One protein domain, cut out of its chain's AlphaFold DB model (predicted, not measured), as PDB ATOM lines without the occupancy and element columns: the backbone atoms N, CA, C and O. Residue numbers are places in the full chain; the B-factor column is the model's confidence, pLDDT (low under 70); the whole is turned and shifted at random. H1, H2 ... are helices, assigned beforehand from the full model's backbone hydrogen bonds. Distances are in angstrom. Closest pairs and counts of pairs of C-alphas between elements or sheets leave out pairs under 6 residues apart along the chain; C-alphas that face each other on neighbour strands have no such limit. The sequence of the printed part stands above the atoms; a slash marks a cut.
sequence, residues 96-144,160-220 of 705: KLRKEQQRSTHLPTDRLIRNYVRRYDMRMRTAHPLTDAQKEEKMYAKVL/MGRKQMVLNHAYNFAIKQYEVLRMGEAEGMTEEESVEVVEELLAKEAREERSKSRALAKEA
ATOM      1  N   LYS A  96      20.500  40.769  16.347       88.25
ATOM      2  CA  LYS A  96      20.930  40.804  17.755       88.25
ATOM      3  C   LYS A  96      21.075  39.396  18.346       88.25
ATOM      4  O   LYS A  96      22.143  39.093  18.857       88.25
ATOM      5  N   LEU A  97      20.067  38.540  18.169       81.06
ATOM      6  CA  LEU A  97      20.075  37.140  18.610       81.06
ATOM      7  C   LEU A  97      21.133  36.314  17.878       81.06
ATOM      8  O   LEU A  97      21.822  35.530  18.509       81.06
ATOM      9  N   ARG A  98      21.354  36.547  16.576       78.56
ATOM     10  CA  ARG A  98      22.445  35.879  15.843       78.56
ATOM     11  C   ARG A  98      23.821  36.253  16.399       78.56
ATOM     12  O   ARG A  98      24.686  35.397  16.520       78.56
ATOM     13  N   LYS A  99      24.020  37.524  16.770       80.06
ATOM     14  CA  LYS A  99      25.259  37.995  17.408       80.06
ATOM     15  C   LYS A  99      25.414  37.466  18.838       80.06
ATOM     16  O   LYS A  99      26.536  37.335  19.306       80.06
ATOM     17  N   GLU A 100      24.312  37.198  19.530       80.94
ATOM     18  CA  GLU A 100      24.292  36.618  20.875       80.94
ATOM     19  C   GLU A 100      24.539  35.107  20.851       80.94
ATOM     20  O   GLU A 100      25.400  34.641  21.583       80.94
ATOM     21  N   GLN A 101      23.924  34.374  19.919       78.88
ATOM     22  CA  GLN A 101      24.236  32.968  19.647       78.88
ATOM     23  C   GLN A 101      25.699  32.789  19.236       78.88
ATOM     24  O   GLN A 101      26.392  31.943  19.780       78.88
ATOM     25  N   GLN A 102      26.218  33.652  18.357       76.38
ATOM     26  CA  GLN A 102      27.646  33.646  18.015       76.38
ATOM     27  C   GLN A 102      28.554  33.952  19.213       76.38
ATOM     28  O   GLN A 102      29.717  33.568  19.201       76.38
ATOM     29  N   ARG A 103      28.049  34.656  20.235       77.12
ATOM     30  CA  ARG A 103      28.786  34.892  21.483       77.12
ATOM     31  C   ARG A 103      28.692  33.706  22.441       77.12
ATOM     32  O   ARG A 103      29.660  33.471  23.154       77.12
ATOM     33  N   SER A 104      27.568  32.988  22.469       72.81
ATOM     34  CA  SER A 104      27.375  31.816  23.330       72.81
ATOM     35  C   SER A 104      28.062  30.559  22.795       72.81
ATOM     36  O   SER A 104      28.350  29.665  23.577       72.81
ATOM     37  N   THR A 105      28.360  30.487  21.495       75.12
ATOM     38  CA  THR A 105      29.088  29.361  20.881       75.12
ATOM     39  C   THR A 105      30.609  29.459  21.012       75.12
ATOM     40  O   THR A 105      31.315  28.666  20.399       75.12
ATOM     41  N   HIS A 106      31.145  30.436  21.749       80.06
ATOM     42  CA  HIS A 106      32.588  30.521  21.956       80.06
ATOM     43  C   HIS A 106      33.050  29.426  22.912       80.06
ATOM     44  O   HIS A 106      32.778  29.483  24.112       80.06
ATOM     45  N   LEU A 107      33.782  28.454  22.374       85.19
ATOM     46  CA  LEU A 107      34.470  27.455  23.178       85.19
ATOM     47  C   LEU A 107      35.528  28.156  24.052       85.19
ATOM     48  O   LEU A 107      36.139  29.134  23.603       85.19
ATOM     49  N   PRO A 108      35.803  27.673  25.278       84.75
ATOM     50  CA  PRO A 108      36.868  28.219  26.126       84.75
ATOM     51  C   PRO A 108      38.233  28.314  25.415       84.75
ATOM     52  O   PRO A 108      39.014  29.234  25.666       84.75
ATOM     53  N   THR A 109      38.488  27.418  24.456       89.69
ATOM     54  CA  THR A 109      39.704  27.354  23.636       89.69
ATOM     55  C   THR A 109      39.816  28.473  22.588       89.69
ATOM     56  O   THR A 109      40.932  28.844  22.226       89.69
ATOM     57  N   ASP A 110      38.721  29.120  22.164       89.31
ATOM     58  CA  ASP A 110      38.732  30.186  21.139       89.31
ATOM     59  C   ASP A 110      39.599  31.392  21.524       89.31
ATOM     60  O   ASP A 110      40.123  32.120  20.668       89.31
ATOM     61  N   ARG A 111      39.702  31.673  22.829       91.75
ATOM     62  CA  ARG A 111      40.560  32.744  23.348       91.75
ATOM     63  C   ARG A 111      42.036  32.362  23.219       91.75
ATOM     64  O   ARG A 111      42.832  33.196  22.786       91.75
ATOM     65  N   LEU A 112      42.375  31.114  23.538       92.69
ATOM     66  CA  LEU A 112      43.735  30.575  23.457       92.69
ATOM     67  C   LEU A 112      44.211  30.499  22.001       92.69
ATOM     68  O   LEU A 112      45.297  30.983  21.690       92.69
ATOM     69  N   ILE A 113      43.348  30.042  21.085       93.25
ATOM     70  CA  ILE A 113      43.618  30.001  19.636       93.25
ATOM     71  C   ILE A 113      43.953  31.400  19.107       93.25
ATOM     72  O   ILE A 113      44.967  31.601  18.439       93.25
ATOM     73  N   ARG A 114      43.141  32.414  19.446       92.12
ATOM     74  CA  ARG A 114      43.391  33.803  19.019       92.12
ATOM     75  C   ARG A 114      44.705  34.361  19.565       92.12
ATOM     76  O   ARG A 114      45.391  35.093  18.852       92.12
ATOM     77  N   ASN A 115      45.054  34.035  20.809       93.00
ATOM     78  CA  ASN A 115      46.329  34.434  21.402       93.00
ATOM     79  C   ASN A 115      47.513  33.730  20.720       93.00
ATOM     80  O   ASN A 115      48.507  34.388  20.410       93.00
ATOM     81  N   TYR A 116      47.388  32.437  20.410       92.62
ATOM     82  CA  TYR A 116      48.396  31.683  19.669       92.62
ATOM     83  C   TYR A 116      48.631  32.265  18.271       92.62
ATOM     84  O   TYR A 116      49.763  32.625  17.958       92.62
ATOM     85  N   VAL A 117      47.576  32.457  17.469       92.44
ATOM     86  CA  VAL A 117      47.691  33.001  16.102       92.44
ATOM     87  C   VAL A 117      48.345  34.386  16.112       92.44
ATOM     88  O   VAL A 117      49.240  34.650  15.316       92.44
ATOM     89  N   ARG A 118      47.989  35.258  17.067       92.56
ATOM     90  CA  ARG A 118      48.644  36.572  17.214       92.56
ATOM     91  C   ARG A 118      50.138  36.458  17.506       92.56
ATOM     92  O   ARG A 118      50.919  37.231  16.955       92.56
ATOM     93  N   ARG A 119      50.545  35.531  18.380       89.56
ATOM     94  CA  ARG A 119      51.965  35.301  18.691       89.56
ATOM     95  C   ARG A 119      52.705  34.696  17.511       89.56
ATOM     96  O   ARG A 119      53.810  35.141  17.220       89.56
ATOM     97  N   TYR A 120      52.090  33.744  16.818       89.75
ATOM     98  CA  TYR A 120      52.631  33.154  15.601       89.75
ATOM     99  C   TYR A 120      52.851  34.223  14.524       89.75
ATOM    100  O   TYR A 120      53.958  34.349  14.013       89.75
ATOM    101  N   ASP A 121      51.863  35.084  14.269       86.38
ATOM    102  CA  ASP A 121      51.994  36.203  13.330       86.38
ATOM    103  C   ASP A 121      53.112  37.172  13.734       86.38
ATOM    104  O   ASP A 121      53.869  37.643  12.884       86.38
ATOM    105  N   MET A 122      53.252  37.477  15.030       88.50
ATOM    106  CA  MET A 122      54.356  38.303  15.534       88.50
ATOM    107  C   MET A 122      55.718  37.617  15.350       88.50
ATOM    108  O   MET A 122      56.673  38.270  14.926       88.50
ATOM    109  N   ARG A 123      55.819  36.306  15.605       88.62
ATOM    110  CA  ARG A 123      57.034  35.509  15.362       88.62
ATOM    111  C   ARG A 123      57.382  35.463  13.874       88.62
ATOM    112  O   ARG A 123      58.521  35.719  13.514       88.62
ATOM    113  N   MET A 124      56.407  35.249  12.995       83.12
ATOM    114  CA  MET A 124      56.635  35.242  11.546       83.12
ATOM    115  C   MET A 124      57.055  36.618  11.025       83.12
ATOM    116  O   MET A 124      57.967  36.716  10.207       83.12
ATOM    117  N   ARG A 125      56.459  37.700  11.541       83.81
ATOM    118  CA  ARG A 125      56.862  39.076  11.201       83.81
ATOM    119  C   ARG A 125      58.265  39.433  11.690       83.81
ATOM    120  O   ARG A 125      58.923  40.252  11.057       83.81
ATOM    121  N   THR A 126      58.700  38.872  12.817       88.25
ATOM    122  CA  THR A 126      60.041  39.119  13.375       88.25
ATOM    123  C   THR A 126      61.107  38.242  12.722       88.25
ATOM    124  O   THR A 126      62.201  38.735  12.468       88.25
ATOM    125  N   ALA A 127      60.786  36.987  12.390       85.50
ATOM    126  CA  ALA A 127      61.677  36.065  11.681       85.50
ATOM    127  C   ALA A 127      61.896  36.467  10.214       85.50
ATOM    128  O   ALA A 127      63.001  36.330   9.691       85.50
ATOM    129  N   HIS A 128      60.861  37.005   9.564       81.44
ATOM    130  CA  HIS A 128      60.922  37.500   8.193       81.44
ATOM    131  C   HIS A 128      60.600  38.998   8.160       81.44
ATOM    132  O   HIS A 128      59.491  39.387   7.773       81.44
ATOM    133  N   PRO A 129      61.543  39.865   8.583       83.56
ATOM    134  CA  PRO A 129      61.350  41.298   8.450       83.56
ATOM    135  C   PRO A 129      61.170  41.619   6.966       83.56
ATOM    136  O   PRO A 129      61.969  41.204   6.128       83.56
ATOM    137  N   LEU A 130      60.103  42.353   6.640       83.94
ATOM    138  CA  LEU A 130      59.861  42.772   5.263       83.94
ATOM    139  C   LEU A 130      61.082  43.523   4.734       83.94
ATOM    140  O   LEU A 130      61.596  44.429   5.399       83.94
ATOM    141  N   THR A 131      61.515  43.154   3.533       88.25
ATOM    142  CA  THR A 131      62.541  43.913   2.817       88.25
ATOM    143  C   THR A 131      62.019  45.321   2.538       88.25
ATOM    144  O   THR A 131      60.810  45.533   2.408       88.25
ATOM    145  N   ASP A 132      62.910  46.311   2.470       85.69
ATOM    146  CA  ASP A 132      62.492  47.708   2.291       85.69
ATOM    147  C   ASP A 132      61.706  47.911   0.986       85.69
ATOM    148  O   ASP A 132      60.720  48.643   0.984       85.69
ATOM    149  N   ALA A 133      62.016  47.133  -0.059       84.12
ATOM    150  CA  ALA A 133      61.235  47.074  -1.294       84.12
ATOM    151  C   ALA A 133      59.770  46.647  -1.059       84.12
ATOM    152  O   ALA A 133      58.848  47.290  -1.550       84.12
ATOM    153  N   GLN A 134      59.527  45.615  -0.244       82.44
ATOM    154  CA  GLN A 134      58.165  45.173   0.084       82.44
ATOM    155  C   GLN A 134      57.433  46.164   1.004       82.44
ATOM    156  O   GLN A 134      56.205  46.257   0.974       82.44
ATOM    157  N   LYS A 135      58.162  46.902   1.854       86.19
ATOM    158  CA  LYS A 135      57.573  47.982   2.662       86.19
ATOM    159  C   LYS A 135      57.131  49.145   1.779       86.19
ATOM    160  O   LYS A 135      56.031  49.655   1.984       86.19
ATOM    161  N   GLU A 136      57.958  49.536   0.810       85.06
ATOM    162  CA  GLU A 136      57.623  50.558  -0.184       85.06
ATOM    163  C   GLU A 136      56.427  50.124  -1.030       85.06
ATOM    164  O   GLU A 136      55.465  50.876  -1.149       85.06
ATOM    165  N   GLU A 137      56.407  48.885  -1.519       82.69
ATOM    166  CA  GLU A 137      55.286  48.344  -2.290       82.69
ATOM    167  C   GLU A 137      53.975  48.347  -1.489       82.69
ATOM    168  O   GLU A 137      52.951  48.837  -1.971       82.69
ATOM    169  N   LYS A 138      54.002  47.915  -0.218       81.69
ATOM    170  CA  LYS A 138      52.837  48.020   0.680       81.69
ATOM    171  C   LYS A 138      52.404  49.465   0.915       81.69
ATOM    172  O   LYS A 138      51.206  49.738   1.028       81.69
ATOM    173  N   MET A 139      53.353  50.395   1.014       86.62
ATOM    174  CA  MET A 139      53.056  51.818   1.161       86.62
ATOM    175  C   MET A 139      52.384  52.368  -0.105       86.62
ATOM    176  O   MET A 139      51.359  53.042   0.007       86.62
ATOM    177  N   TYR A 140      52.896  52.034  -1.291       82.81
ATOM    178  CA  TYR A 140      52.326  52.446  -2.574       82.81
ATOM    179  C   TYR A 140      50.947  51.831  -2.823       82.81
ATOM    180  O   TYR A 140      50.032  52.561  -3.199       82.81
ATOM    181  N   ALA A 141      50.748  50.545  -2.526       79.44
ATOM    182  CA  ALA A 141      49.440  49.892  -2.620       79.44
ATOM    183  C   ALA A 141      48.390  50.604  -1.747       79.44
ATOM    184  O   ALA A 141      47.295  50.928  -2.212       79.44
ATOM    185  N   LYS A 142      48.763  50.959  -0.509       82.62
ATOM    186  CA  LYS A 142      47.895  51.702   0.415       82.62
ATOM    187  C   LYS A 142      47.568  53.116  -0.077       82.62
ATOM    188  O   LYS A 142      46.439  53.567   0.094       82.62
ATOM    189  N   VAL A 143      48.535  53.818  -0.670       84.75
ATOM    190  CA  VAL A 143      48.333  55.168  -1.233       84.75
ATOM    191  C   VAL A 143      47.451  55.129  -2.482       84.75
ATOM    192  O   VAL A 143      46.638  56.028  -2.680       84.75
ATOM    193  N   LEU A 144      47.565  54.077  -3.293       83.06
ATOM    194  CA  LEU A 144      46.776  53.892  -4.511       83.06
ATOM    195  C   LEU A 144      45.337  53.431  -4.245       83.06
ATOM    196  O   LEU A 144      44.558  53.307  -5.188       83.06
ATOM    197  N   MET A 160      45.342  29.497   1.620       60.41
ATOM    198  CA  MET A 160      44.366  28.696   2.364       60.41
ATOM    199  C   MET A 160      45.001  27.505   3.097       60.41
ATOM    200  O   MET A 160      44.709  27.318   4.275       60.41
ATOM    201  N   GLY A 161      45.925  26.768   2.472       71.25
ATOM    202  CA  GLY A 161      46.590  25.616   3.094       71.25
ATOM    203  C   GLY A 161      47.470  26.028   4.274       71.25
ATOM    204  O   GLY A 161      47.380  25.452   5.356       71.25
ATOM    205  N   ARG A 162      48.244  27.112   4.119       73.94
ATOM    206  CA  ARG A 162      49.054  27.671   5.217       73.94
ATOM    207  C   ARG A 162      48.189  28.200   6.362       73.94
ATOM    208  O   ARG A 162      48.485  27.920   7.520       73.94
ATOM    209  N   LYS A 163      47.106  28.933   6.066       79.19
ATOM    210  CA  LYS A 163      46.171  29.429   7.097       79.19
ATOM    211  C   LYS A 163      45.508  28.268   7.847       79.19
ATOM    212  O   LYS A 163      45.429  28.321   9.071       79.19
ATOM    213  N   GLN A 164      45.085  27.217   7.145       82.00
ATOM    214  CA  GLN A 164      44.477  26.034   7.755       82.00
ATOM    215  C   GLN A 164      45.480  25.244   8.604       82.00
ATOM    216  O   GLN A 164      45.162  24.881   9.731       82.00
ATOM    217  N   MET A 165      46.714  25.064   8.128       82.88
ATOM    218  CA  MET A 165      47.783  24.423   8.901       82.88
ATOM    219  C   MET A 165      48.091  25.193  10.195       82.88
ATOM    220  O   MET A 165      48.176  24.596  11.266       82.88
ATOM    221  N   VAL A 166      48.197  26.527  10.126       88.19
ATOM    222  CA  VAL A 166      48.407  27.377  11.314       88.19
ATOM    223  C   VAL A 166      47.222  27.290  12.277       88.19
ATOM    224  O   VAL A 166      47.432  27.240  13.487       88.19
ATOM    225  N   LEU A 167      45.987  27.240  11.769       87.56
ATOM    226  CA  LEU A 167      44.792  27.064  12.597       87.56
ATOM    227  C   LEU A 167      44.756  25.696  13.283       87.56
ATOM    228  O   LEU A 167      44.460  25.641  14.473       87.56
ATOM    229  N   ASN A 168      45.121  24.619  12.585       88.62
ATOM    230  CA  ASN A 168      45.196  23.278  13.168       88.62
ATOM    231  C   ASN A 168      46.251  23.220  14.282       88.62
ATOM    232  O   ASN A 168      45.966  22.750  15.383       88.62
ATOM    233  N   HIS A 169      47.440  23.789  14.051       90.56
ATOM    234  CA  HIS A 169      48.453  23.915  15.102       90.56
ATOM    235  C   HIS A 169      47.965  24.765  16.280       90.56
ATOM    236  O   HIS A 169      48.228  24.417  17.429       90.56
ATOM    237  N   ALA A 170      47.225  25.844  16.017       92.69
ATOM    238  CA  ALA A 170      46.648  26.681  17.063       92.69
ATOM    239  C   ALA A 170      45.595  25.936  17.897       92.69
ATOM    240  O   ALA A 170      45.525  26.152  19.105       92.69
ATOM    241  N   TYR A 171      44.795  25.068  17.272       93.06
ATOM    242  CA  TYR A 171      43.784  24.258  17.951       93.06
ATOM    243  C   TYR A 171      44.432  23.208  18.857       93.06
ATOM    244  O   TYR A 171      44.132  23.167  20.049       93.06
ATOM    245  N   ASN A 172      45.407  22.457  18.335       91.38
ATOM    246  CA  ASN A 172      46.160  21.469  19.114       91.38
ATOM    247  C   ASN A 172      46.903  22.125  20.286       91.38
ATOM    248  O   ASN A 172      46.871  21.623  21.407       91.38
ATOM    249  N   PHE A 173      47.515  23.290  20.048       95.44
ATOM    250  CA  PHE A 173      48.157  24.072  21.103       95.44
ATOM    251  C   PHE A 173      47.154  24.502  22.182       95.44
ATOM    252  O   PHE A 173      47.434  24.389  23.372       95.44
ATOM    253  N   ALA A 174      45.978  24.988  21.777       94.69
ATOM    254  CA  ALA A 174      44.949  25.456  22.698       94.69
ATOM    255  C   ALA A 174      44.342  24.326  23.539       94.69
ATOM    256  O   ALA A 174      44.058  24.560  24.711       94.69
ATOM    257  N   ILE A 175      44.163  23.127  22.974       94.31
ATOM    258  CA  ILE A 175      43.707  21.949  23.724       94.31
ATOM    259  C   ILE A 175      44.738  21.572  24.781       94.31
ATOM    260  O   ILE A 175      44.393  21.532  25.956       94.31
ATOM    261  N   LYS A 176      46.010  21.404  24.400       93.62
ATOM    262  CA  LYS A 176      47.069  21.051  25.358       93.62
ATOM    263  C   LYS A 176      47.243  22.112  26.439       93.62
ATOM    264  O   LYS A 176      47.413  21.788  27.606       93.62
ATOM    265  N   GLN A 177      47.138  23.392  26.082       93.38
ATOM    266  CA  GLN A 177      47.162  24.473  27.067       93.38
ATOM    267  C   GLN A 177      45.962  24.416  28.016       93.38
ATOM    268  O   GLN A 177      46.119  24.634  29.214       93.38
ATOM    269  N   TYR A 178      44.772  24.111  27.502       93.06
ATOM    270  CA  TYR A 178      43.584  23.929  28.327       93.06
ATOM    271  C   TYR A 178      43.709  22.714  29.258       93.06
ATOM    272  O   TYR A 178      43.324  22.801  30.420       93.06
ATOM    273  N   GLU A 179      44.295  21.614  28.786       91.75
ATOM    274  CA  GLU A 179      44.587  20.424  29.589       91.75
ATOM    275  C   GLU A 179      45.596  20.719  30.697       91.75
ATOM    276  O   GLU A 179      45.317  20.391  31.843       91.75
ATOM    277  N   VAL A 180      46.704  21.408  30.403       92.56
ATOM    278  CA  VAL A 180      47.702  21.817  31.413       92.56
ATOM    279  C   VAL A 180      47.087  22.736  32.471       92.56
ATOM    280  O   VAL A 180      47.398  22.614  33.650       92.56
ATOM    281  N   LEU A 181      46.178  23.633  32.077       90.75
ATOM    282  CA  LEU A 181      45.459  24.493  33.022       90.75
ATOM    283  C   LEU A 181      44.400  23.736  33.846       90.75
ATOM    284  O   LEU A 181      43.990  24.233  34.894       90.75
ATOM    285  N   ARG A 182      43.924  22.570  33.379       89.12
ATOM    286  CA  ARG A 182      42.875  21.766  34.038       89.12
ATOM    287  C   ARG A 182      43.441  20.642  34.909       89.12
ATOM    288  O   ARG A 182      42.869  20.339  35.951       89.12
ATOM    289  N   MET A 183      44.510  19.992  34.461       83.69
ATOM    290  CA  MET A 183      45.204  18.917  35.167       83.69
ATOM    291  C   MET A 183      45.979  19.565  36.319       83.69
ATOM    292  O   MET A 183      46.981  20.237  36.106       83.69
ATOM    293  N   GLY A 184      45.447  19.444  37.535       56.19
ATOM    294  CA  GLY A 184      45.750  20.285  38.699       56.19
ATOM    295  C   GLY A 184      47.154  20.192  39.315       56.19
ATOM    296  O   GLY A 184      47.299  20.501  40.491       56.19
ATOM    297  N   GLU A 185      48.197  19.834  38.561       58.75
ATOM    298  CA  GLU A 185      49.594  20.028  38.993       58.75
ATOM    299  C   GLU A 185      50.006  21.515  39.001       58.75
ATOM    300  O   GLU A 185      51.054  21.883  39.527       58.75
ATOM    301  N   ALA A 186      49.155  22.386  38.455       56.75
ATOM    302  CA  ALA A 186      49.426  23.793  38.205       56.75
ATOM    303  C   ALA A 186      48.314  24.720  38.743       56.75
ATOM    304  O   ALA A 186      47.936  25.693  38.086       56.75
ATOM    305  N   GLU A 187      47.761  24.442  39.931       68.75
ATOM    306  CA  GLU A 187      46.811  25.345  40.600       68.75
ATOM    307  C   GLU A 187      47.487  26.709  40.880       68.75
ATOM    308  O   GLU A 187      48.242  26.878  41.836       68.75
ATOM    309  N   GLY A 188      47.258  27.686  39.995       82.94
ATOM    310  CA  GLY A 188      47.854  29.027  40.060       82.94
ATOM    311  C   GLY A 188      48.842  29.375  38.942       82.94
ATOM    312  O   GLY A 188      49.348  30.496  38.935       82.94
ATOM    313  N   MET A 189      49.095  28.474  37.988       89.25
ATOM    314  CA  MET A 189      49.939  28.782  36.832       89.25
ATOM    315  C   MET A 189      49.264  29.810  35.923       89.25
ATOM    316  O   MET A 189      48.072  29.738  35.612       89.25
ATOM    317  N   THR A 190      50.034  30.804  35.504       92.88
ATOM    318  CA  THR A 190      49.537  31.876  34.645       92.88
ATOM    319  C   THR A 190      49.353  31.403  33.193       92.88
ATOM    320  O   THR A 190      49.967  30.439  32.729       92.88
ATOM    321  N   GLU A 191      48.518  32.115  32.420       89.69
ATOM    322  CA  GLU A 191      48.357  31.864  30.972       89.69
ATOM    323  C   GLU A 191      49.698  31.965  30.210       89.69
ATOM    324  O   GLU A 191      49.815  31.410  29.122       89.69
ATOM    325  N   GLU A 192      50.697  32.667  30.750       91.38
ATOM    326  CA  GLU A 192      52.025  32.815  30.141       91.38
ATOM    327  C   GLU A 192      52.931  31.619  30.454       91.38
ATOM    328  O   GLU A 192      53.496  31.037  29.532       91.38
ATOM    329  N   GLU A 193      52.991  31.184  31.711       93.00
ATOM    330  CA  GLU A 193      53.766  30.002  32.122       93.00
ATOM    331  C   GLU A 193      53.244  28.722  31.454       93.00
ATOM    332  O   GLU A 193      54.026  27.924  30.937       93.00
ATOM    333  N   SER A 194      51.917  28.564  31.357       92.12
ATOM    334  CA  SER A 194      51.312  27.414  30.662       92.12
ATOM    335  C   SER A 194      51.724  27.324  29.190       92.12
ATOM    336  O   SER A 194      51.754  26.241  28.617       92.12
ATOM    337  N   VAL A 195      52.078  28.444  28.558       93.88
ATOM    338  CA  VAL A 195      52.511  28.454  27.155       93.88
ATOM    339  C   VAL A 195      53.910  27.892  27.035       93.88
ATOM    340  O   VAL A 195      54.151  27.117  26.117       93.88
ATOM    341  N   GLU A 196      54.812  28.260  27.942       94.12
ATOM    342  CA  GLU A 196      56.179  27.737  27.948       94.12
ATOM    343  C   GLU A 196      56.175  26.223  28.179       94.12
ATOM    344  O   GLU A 196      56.827  25.489  27.434       94.12
ATOM    345  N   VAL A 197      55.348  25.748  29.116       94.06
ATOM    346  CA  VAL A 197      55.163  24.312  29.381       94.06
ATOM    347  C   VAL A 197      54.631  23.586  28.144       94.06
ATOM    348  O   VAL A 197      55.180  22.560  27.746       94.06
ATOM    349  N   VAL A 198      53.599  24.120  27.482       94.12
ATOM    350  CA  VAL A 198      53.029  23.493  26.276       94.12
ATOM    351  C   VAL A 198      54.014  23.522  25.105       94.12
ATOM    352  O   VAL A 198      54.095  22.548  24.359       94.12
ATOM    353  N   GLU A 199      54.784  24.598  24.931       92.94
ATOM    354  CA  GLU A 199      55.836  24.660  23.910       92.94
ATOM    355  C   GLU A 199      56.939  23.627  24.173       92.94
ATOM    356  O   GLU A 199      57.411  22.991  23.227       92.94
ATOM    357  N   GLU A 200      57.312  23.400  25.435       94.00
ATOM    358  CA  GLU A 200      58.259  22.349  25.809       94.00
ATOM    359  C   GLU A 200      57.692  20.946  25.544       94.00
ATOM    360  O   GLU A 200      58.391  20.105  24.970       94.00
ATOM    361  N   LEU A 201      56.427  20.698  25.897       92.94
ATOM    362  CA  LEU A 201      55.748  19.421  25.652       92.94
ATOM    363  C   LEU A 201      55.639  19.113  24.154       92.94
ATOM    364  O   LEU A 201      56.030  18.030  23.723       92.94
ATOM    365  N   LEU A 202      55.201  20.079  23.344       91.62
ATOM    366  CA  LEU A 202      55.138  19.930  21.885       91.62
ATOM    367  C   LEU A 202      56.530  19.737  21.267       91.62
ATOM    368  O   LEU A 202      56.684  19.002  20.293       91.62
ATOM    369  N   ALA A 203      57.568  20.371  21.820       91.94
ATOM    370  CA  ALA A 203      58.938  20.169  21.358       91.94
ATOM    371  C   ALA A 203      59.492  18.780  21.722       91.94
ATOM    372  O   ALA A 203      60.279  18.232  20.944       91.94
ATOM    373  N   LYS A 204      59.115  18.213  22.877       93.69
ATOM    374  CA  LYS A 204      59.454  16.833  23.272       93.69
ATOM    375  C   LYS A 204      58.748  15.821  22.371       93.69
ATOM    376  O   LYS A 204      59.427  15.012  21.745       93.69
ATOM    377  N   GLU A 205      57.441  15.969  22.183       91.50
ATOM    378  CA  GLU A 205      56.636  15.126  21.291       91.50
ATOM    379  C   GLU A 205      57.166  15.158  19.848       91.50
ATOM    380  O   GLU A 205      57.414  14.116  19.254       91.50
ATOM    381  N   ALA A 206      57.487  16.338  19.304       88.25
ATOM    382  CA  ALA A 206      58.071  16.445  17.965       88.25
ATOM    383  C   ALA A 206      59.474  15.810  17.853       88.25
ATOM    384  O   ALA A 206      59.909  15.441  16.757       88.25
ATOM    385  N   ARG A 207      60.238  15.705  18.953       91.81
ATOM    386  CA  ARG A 207      61.524  14.978  18.968       91.81
ATOM    387  C   ARG A 207      61.303  13.470  18.985       91.81
ATOM    388  O   ARG A 207      62.028  12.774  18.276       91.81
ATOM    389  N   GLU A 208      60.325  13.000  19.750       93.00
ATOM    390  CA  GLU A 208      59.923  11.594  19.818       93.00
ATOM    391  C   GLU A 208      59.310  11.116  18.502       93.00
ATOM    392  O   GLU A 208      59.670  10.062  17.995       93.00
ATOM    393  N   GLU A 209      58.462  11.921  17.867       89.44
ATOM    394  CA  GLU A 209      57.908  11.602  16.553       89.44
ATOM    395  C   GLU A 209      59.028  11.478  15.513       89.44
ATOM    396  O   GLU A 209      59.122  10.483  14.799       89.44
ATOM    397  N   ARG A 210      59.983  12.421  15.495       88.38
ATOM    398  CA  ARG A 210      61.152  12.335  14.605       88.38
ATOM    399  C   ARG A 210      62.050  11.136  14.909       88.38
ATOM    400  O   ARG A 210      62.682  10.629  13.980       88.38
ATOM    401  N   SER A 211      62.184  10.704  16.167       91.81
ATOM    402  CA  SER A 211      62.962   9.503  16.496       91.81
ATOM    403  C   SER A 211      62.225   8.236  16.062       91.81
ATOM    404  O   SER A 211      62.861   7.387  15.436       91.81
ATOM    405  N   LYS A 212      60.901   8.163  16.260       91.50
ATOM    406  CA  LYS A 212      60.025   7.091  15.760       91.50
ATOM    407  C   LYS A 212      60.065   6.995  14.234       91.50
ATOM    408  O   LYS A 212      60.374   5.933  13.705       91.50
ATOM    409  N   SER A 213      59.905   8.103  13.503       88.06
ATOM    410  CA  SER A 213      60.004   8.099  12.034       88.06
ATOM    411  C   SER A 213      61.388   7.663  11.541       88.06
ATOM    412  O   SER A 213      61.499   6.982  10.525       88.06
ATOM    413  N   ARG A 214      62.469   8.024  12.251       92.06
ATOM    414  CA  ARG A 214      63.827   7.548  11.928       92.06
ATOM    415  C   ARG A 214      64.005   6.060  12.220       92.06
ATOM    416  O   ARG A 214      64.742   5.413  11.481       92.06
ATOM    417  N   ALA A 215      63.391   5.538  13.280       92.75
ATOM    418  CA  ALA A 215      63.400   4.112  13.592       92.75
ATOM    419  C   ALA A 215      62.652   3.321  12.510       92.75
ATOM    420  O   ALA A 215      63.254   2.440  11.904       92.75
ATOM    421  N   LEU A 216      61.434   3.744  12.156       89.81
ATOM    422  CA  LEU A 216      60.636   3.150  11.076       89.81
ATOM    423  C   LEU A 216      61.355   3.207   9.723       89.81
ATOM    424  O   LEU A 216      61.414   2.217   9.002       89.81
ATOM    425  N   ALA A 217      61.986   4.336   9.383       89.75
ATOM    426  CA  ALA A 217      62.767   4.442   8.150       89.75
ATOM    427  C   ALA A 217      63.971   3.481   8.142       89.75
ATOM    428  O   ALA A 217      64.269   2.875   7.113       89.75
ATOM    429  N   LYS A 218      64.661   3.314   9.280       92.62
ATOM    430  CA  LYS A 218      65.753   2.337   9.412       92.62
ATOM    431  C   LYS A 218      65.241   0.908   9.284       92.62
ATOM    432  O   LYS A 218      65.873   0.107   8.597       92.62
ATOM    433  N   GLU A 219      64.105   0.601   9.891       89.88
ATOM    434  CA  GLU A 219      63.475  -0.708   9.801       89.88
ATOM    435  C   GLU A 219      63.067  -1.029   8.359       89.88
ATOM    436  O   GLU A 219      63.488  -2.049   7.819       89.88
ATOM    437  N   ALA A 220      62.398  -0.104   7.669       85.12
ATOM    438  CA  ALA A 220      62.058  -0.240   6.253       85.12
ATOM    439  C   ALA A 220      63.304  -0.460   5.372       85.12
ATOM    440  O   ALA A 220      63.293  -1.282   4.454       85.12
TER     441      ALA A 220
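What this domain is: This is residues 96 to 144 and 160 to 220 of the 705 residues of a protein of Odontella aurita (UniProt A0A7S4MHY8). What does the longest helix belong to? H5 and H4 form an open V, meeting near the end of H4 and the start of H5, and the first part of H2 crosses H4. What sticks out? Residues 96 to 107 with H1, residues 132 to 137 and 139 to 143 of H3, and residues 203 to 220 of H5 stick out as arms. What is the make-up? The printed part has 110 residues with five named helices, H1 to H5 in order, and no named strand: the class is all helix. It is only just loose, close to extended, with a radius of gyration of the C-alphas of 19.4 A and spans of 56 by 49 by 28 A.

Where its parts are: Where is the longest helix? H5, residues 193 to 220, is 40.7 A long and ends at C-alpha 220 (62.058, -0.240, 6.253). Where are the others? H4 is residues 160 to 182, 32.5 A, and H2 is residues 109 to 127, 26.5 A. H3 is residues 132 to 143, 16.4 A, and H1 is residues 96 to 104, 12.4 A, from C-alpha 96 (20.930, 40.804, 17.755).

How they stand to each other: How does H5 meet H4? They touch through residues 194 to 198 and 173 to 181 alone, closest at the C-alphas of Val 198 and Gln 177, 6.0 A, at a steep tilt of 63 degrees, opposite ways. How does H2 meet H4? H2 touches H4 with residues 109 to 117 alone, closest at the C-alphas of Ile 113 and Ala 170, 5.2 A, at a steep tilt of 56 degrees, opposite ways. What of the rest? H1 and H3 touch no helix, and H2 and H5 are apart. In H1, H2, H3, H4 and H5 every O i to N i+4 pair is within hydrogen-bond range.

The domain as a whole: How large is it? The two C-alphas farthest apart, of Lys 96 and Glu 219, are 60.0 A apart. Is there a cut? Residues 145 to 159 are not printed, and C-alphas 144 and 160 are 26.2 A apart. Where is confidence low? Residue 160 and residues 184 to 187 are under 70.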